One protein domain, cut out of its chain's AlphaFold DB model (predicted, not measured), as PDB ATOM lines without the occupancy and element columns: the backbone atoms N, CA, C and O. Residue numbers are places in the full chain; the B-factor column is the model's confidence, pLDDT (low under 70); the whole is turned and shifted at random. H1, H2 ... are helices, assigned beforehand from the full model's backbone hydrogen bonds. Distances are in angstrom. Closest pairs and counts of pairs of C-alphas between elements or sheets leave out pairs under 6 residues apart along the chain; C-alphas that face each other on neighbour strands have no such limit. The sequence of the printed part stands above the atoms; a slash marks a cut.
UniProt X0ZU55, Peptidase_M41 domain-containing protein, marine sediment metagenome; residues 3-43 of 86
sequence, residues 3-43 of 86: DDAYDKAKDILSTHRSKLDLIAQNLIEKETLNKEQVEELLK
ATOM      1  N   ASP A   3     114.400 174.480 118.085       96.81
ATOM      2  CA  ASP A   3     114.248 174.558 119.539       96.81
ATOM      3  C   ASP A   3     113.257 173.510 120.071       96.81
ATOM      4  O   ASP A   3     113.607 172.739 120.956       96.81
ATOM      5  N   ASP A   4     112.091 173.351 119.433       97.25
ATOM      6  CA  ASP A   4     111.112 172.321 119.827       97.25
ATOM      7  C   ASP A   4     111.689 170.894 119.753       97.25
ATOM      8  O   ASP A   4     111.372 170.024 120.566       97.25
ATOM      9  N   ALA A   5     112.526 170.625 118.745       97.69
ATOM     10  CA  ALA A   5     113.166 169.324 118.582       97.69
ATOM     11  C   ALA A   5     114.259 169.102 119.637       97.69
ATOM     12  O   ALA A   5     114.404 167.985 120.138       97.69
ATOM     13  N   TYR A   6     114.997 170.158 119.985       97.81
ATOM     14  CA  TYR A   6     115.976 170.141 121.064       97.81
ATOM     15  C   TYR A   6     115.306 169.884 122.416       97.81
ATOM     16  O   TYR A   6     115.726 168.970 123.122       97.81
ATOM     17  N   ASP A   7     114.243 170.617 122.746       97.94
ATOM     18  CA  ASP A   7     113.525 170.462 124.012       97.94
ATOM     19  C   ASP A   7     112.936 169.056 124.136       97.94
ATOM     20  O   ASP A   7     113.144 168.375 125.139       97.94
ATOM     21  N   LYS A   8     112.333 168.537 123.059       97.88
ATOM     22  CA  LYS A   8     111.859 167.149 123.024       97.88
ATOM     23  C   LYS A   8     112.990 166.140 123.237       97.88
ATOM     24  O   LYS A   8     112.817 165.166 123.968       97.88
ATOM     25  N   ALA A   9     114.141 166.331 122.592       97.69
ATOM     26  CA  ALA A   9     115.291 165.451 122.781       97.69
ATOM     27  C   ALA A   9     115.814 165.523 124.223       97.69
ATOM     28  O   ALA A   9     116.096 164.490 124.831       97.69
ATOM     29  N   LYS A  10     115.891 166.728 124.792       97.88
ATOM     30  CA  LYS A  10     116.289 166.965 126.179       97.88
ATOM     31  C   LYS A  10     115.344 166.272 127.156       97.88
ATOM     32  O   LYS A  10     115.832 165.623 128.079       97.88
ATOM     33  N   ASP A  11     114.037 166.339 126.935       98.00
ATOM     34  CA  ASP A  11     113.038 165.672 127.773       98.00
ATOM     35  C   ASP A  11     113.179 164.147 127.719       98.00
ATOM     36  O   ASP A  11     113.188 163.487 128.760       98.00
ATOM     37  N   ILE A  12     113.374 163.576 126.525       96.88
ATOM     38  CA  ILE A  12     113.602 162.131 126.347       96.88
ATOM     39  C   ILE A  12     114.874 161.690 127.085       96.88
ATOM     40  O   ILE A  12     114.850 160.716 127.842       96.88
ATOM     41  N   LEU A  13     115.982 162.414 126.899       96.12
ATOM     42  CA  LEU A  13     117.262 162.095 127.538       96.12
ATOM     43  C   LEU A  13     117.211 162.280 129.060       96.12
ATOM     44  O   LEU A  13     117.832 161.507 129.788       96.12
ATOM     45  N   SER A  14     116.459 163.270 129.546       96.06
ATOM     46  CA  SER A  14     116.269 163.513 130.981       96.06
ATOM     47  C   SER A  14     115.389 162.435 131.619       96.06
ATOM     48  O   SER A  14     115.701 161.956 132.705       96.06
ATOM     49  N   THR A  15     114.338 161.990 130.924       96.12
ATOM     50  CA  THR A  15     113.438 160.917 131.384       96.12
ATOM     51  C   THR A  15     114.163 159.574 131.501       96.12
ATOM     52  O   THR A  15     113.925 158.813 132.435       96.12
ATOM     53  N   HIS A  16     115.085 159.283 130.581       94.75
ATOM     54  CA  HIS A  16     115.846 158.029 130.553       94.75
ATOM     55  C   HIS A  16     117.299 158.197 131.009       94.75
ATOM     56  O   HIS A  16     118.188 157.478 130.541       94.75
ATOM     57  N   ARG A  17     117.550 159.128 131.940       94.25
ATOM     58  CA  ARG A  17     118.908 159.500 132.347       94.25
ATOM     59  C   ARG A  17     119.738 158.313 132.841       94.25
ATOM     60  O   ARG A  17     120.877 158.159 132.416       94.25
ATOM     61  N   SER A  18     119.140 157.420 133.626       92.38
ATOM     62  CA  SER A  18     119.822 156.231 134.150       92.38
ATOM     63  C   SER A  18     120.337 155.297 133.045       92.38
ATOM     64  O   SER A  18     121.435 154.759 133.150       92.38
ATOM     65  N   LYS A  19     119.576 155.125 131.953       92.81
ATOM     66  CA  LYS A  19     120.006 154.309 130.801       92.81
ATOM     67  C   LYS A  19     121.122 154.998 130.017       92.81
ATOM     68  O   LYS A  19     122.047 154.338 129.556       92.81
ATOM     69  N   LEU A  20     121.047 156.323 129.883       95.50
ATOM     70  CA  LEU A  20     122.099 157.117 129.249       95.50
ATOM     71  C   LEU A  20     123.420 157.014 130.024       95.50
ATOM     72  O   LEU A  20     124.461 156.801 129.410       95.50
ATOM     73  N   ASP A  21     123.370 157.112 131.354       95.25
ATOM     74  CA  ASP A  21     124.552 156.971 132.211       95.25
ATOM     75  C   ASP A  21     125.160 155.560 132.101       95.25
ATOM     76  O   ASP A  21     126.378 155.420 131.994       95.25
ATOM     77  N   LEU A  22     124.328 154.515 132.011       95.19
ATOM     78  CA  LEU A  22     124.790 153.141 131.787       95.19
ATOM     79  C   LEU A  22     125.527 152.974 130.445       95.19
ATOM     80  O   LEU A  22     126.575 152.324 130.381       95.19
ATOM     81  N   ILE A  23     124.995 153.563 129.371       95.19
ATOM     82  CA  ILE A  23     125.639 153.554 128.050       95.19
ATOM     83  C   ILE A  23     126.959 154.328 128.099       95.19
ATOM     84  O   ILE A  23     127.965 153.847 127.581       95.19
ATOM     85  N   ALA A  24     126.976 155.496 128.747       96.62
ATOM     86  CA  ALA A  24     128.178 156.311 128.892       96.62
ATOM     87  C   ALA A  24     129.288 155.558 129.641       96.62
ATOM     88  O   ALA A  24     130.422 155.531 129.169       96.62
ATOM     89  N   GLN A  25     128.956 154.880 130.743       96.06
ATOM     90  CA  GLN A  25     129.904 154.051 131.492       96.06
ATOM     91  C   GLN A  25     130.499 152.936 130.619       96.06
ATOM     92  O   GLN A  25     131.714 152.754 130.576       96.06
ATOM     93  N   ASN A  26     129.663 152.238 129.847       95.94
ATOM     94  CA  ASN A  26     130.134 151.190 128.939       95.94
ATOM     95  C   ASN A  26     131.042 151.736 127.823       95.94
ATOM     96  O   ASN A  26     131.990 151.063 127.424       95.94
ATOM     97  N   LEU A  27     130.772 152.944 127.321       96.31
ATOM     98  CA  LEU A  27     131.627 153.599 126.327       96.31
ATOM     99  C   LEU A  27     132.977 154.022 126.912       96.31
ATOM    100  O   LEU A  27     133.973 153.948 126.201       96.31
ATOM    101  N   ILE A  28     133.038 154.414 128.188       96.75
ATOM    102  CA  ILE A  28     134.313 154.694 128.868       96.75
ATOM    103  C   ILE A  28     135.179 153.428 128.925       96.75
ATOM    104  O   ILE A  28     136.390 153.502 128.745       96.75
ATOM    105  N   GLU A  29     134.565 152.266 129.149       95.31
ATOM    106  CA  GLU A  29     135.282 150.995 129.301       95.31
ATOM    107  C   GLU A  29     135.690 150.353 127.969       95.31
ATOM    108  O   GLU A  29     136.764 149.762 127.874       95.31
ATOM    109  N   LYS A  30     134.825 150.422 126.949       94.50
ATOM    110  CA  LYS A  30     134.983 149.675 125.686       94.50
ATOM    111  C   LYS A  30     135.295 150.553 124.477       94.50
ATOM    112  O   LYS A  30     135.517 150.012 123.395       94.50
ATOM    113  N   GLU A  31     135.262 151.879 124.636       95.69
ATOM    114  CA  GLU A  31     135.400 152.929 123.606       95.69
ATOM    115  C   GLU A  31     134.302 152.930 122.527       95.69
ATOM    116  O   GLU A  31     133.921 153.982 122.013       95.69
ATOM    117  N   THR A  32     133.762 151.760 122.182       95.94
ATOM    118  CA  THR A  32     132.781 151.554 121.120       95.94
ATOM    119  C   THR A  32     131.713 150.552 121.550       95.94
ATOM    120  O   THR A  32     131.963 149.636 122.334       95.94
ATOM    121  N   LEU A  33     130.501 150.732 121.025       95.75
ATOM    122  CA  LEU A  33     129.382 149.811 121.205       95.75
ATOM    123  C   LEU A  33     128.738 149.528 119.849       95.75
ATOM    124  O   LEU A  33     128.471 150.445 119.071       95.75
ATOM    125  N   ASN A  34     128.456 148.257 119.587       95.88
ATOM    126  CA  ASN A  34     127.686 147.819 118.430       95.88
ATOM    127  C   ASN A  34     126.181 147.927 118.705       95.88
ATOM    128  O   ASN A  34     125.738 147.952 119.855       95.88
ATOM    129  N   LYS A  35     125.378 147.932 117.637       94.12
ATOM    130  CA  LYS A  35     123.914 148.064 117.705       94.12
ATOM    131  C   LYS A  35     123.268 147.103 118.713       94.12
ATOM    132  O   LYS A  35     122.501 147.540 119.561       94.12
ATOM    133  N   GLU A  36     123.610 145.821 118.637       94.69
ATOM    134  CA  GLU A  36     123.054 144.767 119.499       94.69
ATOM    135  C   GLU A  36     123.342 145.026 120.983       94.69
ATOM    136  O   GLU A  36     122.472 144.836 121.830       94.69
ATOM    137  N   GLN A  37     124.539 145.535 121.293       92.75
ATOM    138  CA  GLN A  37     124.949 145.864 122.658       92.75
ATOM    139  C   GLN A  37     124.164 147.065 123.194       92.75
ATOM    140  O   GLN A  37     123.727 147.058 124.340       92.75
ATOM    141  N   VAL A  38     123.936 148.087 122.364       93.50
ATOM    142  CA  VAL A  38     123.112 149.243 122.750       93.50
ATOM    143  C   VAL A  38     121.661 148.821 122.982       93.50
ATOM    144  O   VAL A  38     121.056 149.222 123.974       93.50
ATOM    145  N   GLU A  39     121.101 147.984 122.106       94.00
ATOM    146  CA  GLU A  39     119.744 147.450 122.272       94.00
ATOM    147  C   GLU A  39     119.601 146.640 123.563       94.00
ATOM    148  O   GLU A  39     118.578 146.737 124.236       94.00
ATOM    149  N   GLU A  40     120.620 145.869 123.940       92.38
ATOM    150  CA  GLU A  40     120.634 145.124 125.195       92.38
ATOM    151  C   GLU A  40     120.655 146.037 126.429       92.38
ATOM    152  O   GLU A  40     119.898 145.796 127.368       92.38
ATOM    153  N   LEU A  41     121.437 147.122 126.404       90.75
ATOM    154  CA  LEU A  41     121.490 148.104 127.496       90.75
ATOM    155  C   LEU A  41     120.192 148.914 127.648       90.75
ATOM    156  O   LEU A  41     119.892 149.405 128.736       90.75
ATOM    157  N   LEU A  42     119.422 149.076 126.570       90.19
ATOM    158  CA  LEU A  42     118.166 149.830 126.580       90.19
ATOM    159  C   LEU A  42     116.954 149.009 127.040       90.19
ATOM    160  O   LEU A  42     115.939 149.609 127.422       90.19
ATOM    161  N   LYS A  43     117.038 147.671 127.011       89.94
ATOM    162  CA  LYS A  43     115.973 146.781 127.491       89.94
ATOM    163  C   LYS A  43     115.756 146.987 128.988       89.94
ATOM    164  O   LYS A  43     116.701 147.002 129.772       89.94
TER     165      LYS A  43
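AT A GLANCE: This is residues 3 to 43 of the 86 residues of the protein "Peptidase_M41 domain-containing protein" of marine sediment metagenome (UniProt X0ZU55). H1 sticks out as a free arm and makes an L-shaped corner with H2; the short H3 then folds back on residues 19 to 23 of H2 as a helical hairpin. The printed part has 41 residues, with three named helices in the order H1, H2, H3 and no named strand: all helix. It is loose, with a radius of gyration of the C-alphas of 11.8 A, and elongated, spanning 33 by 18 by 16 A.

HOW THE PARTS SIT: H1, residues 3 to 15, and H2, residues 17 to 30, are close but not clearly touching, about perpendicular at 81 degrees; their closest C-alphas, of Leu 13 and Leu 20, are 7.1 A apart. H3, residues 35 to 42, touches H2 at residues 19 to 23 alone, at a steep tilt of 42 degrees, opposite ways; the closest C-alphas, of Lys 19 and Leu 42, are 6.4 A apart. H1 and H3 are apart. In H1, H2 and H3 every O i to N i+4 pair is within hydrogen-bond range.

IN THESE COORDINATES: H1 begins at C-alpha 3 (114.248, 174.558, 119.539) and is 18.1 A long. H2 measures 20.0 A. H3, 10.7 A, ends at C-alpha 42 (118.166, 149.830, 126.580).

THE WHOLE: The farthest C-alphas, of Asp 4 and Glu 29, are 33.6 A apart. Both links are tight, the printed part has no cut, and no printed residue is under 70 in pLDDT.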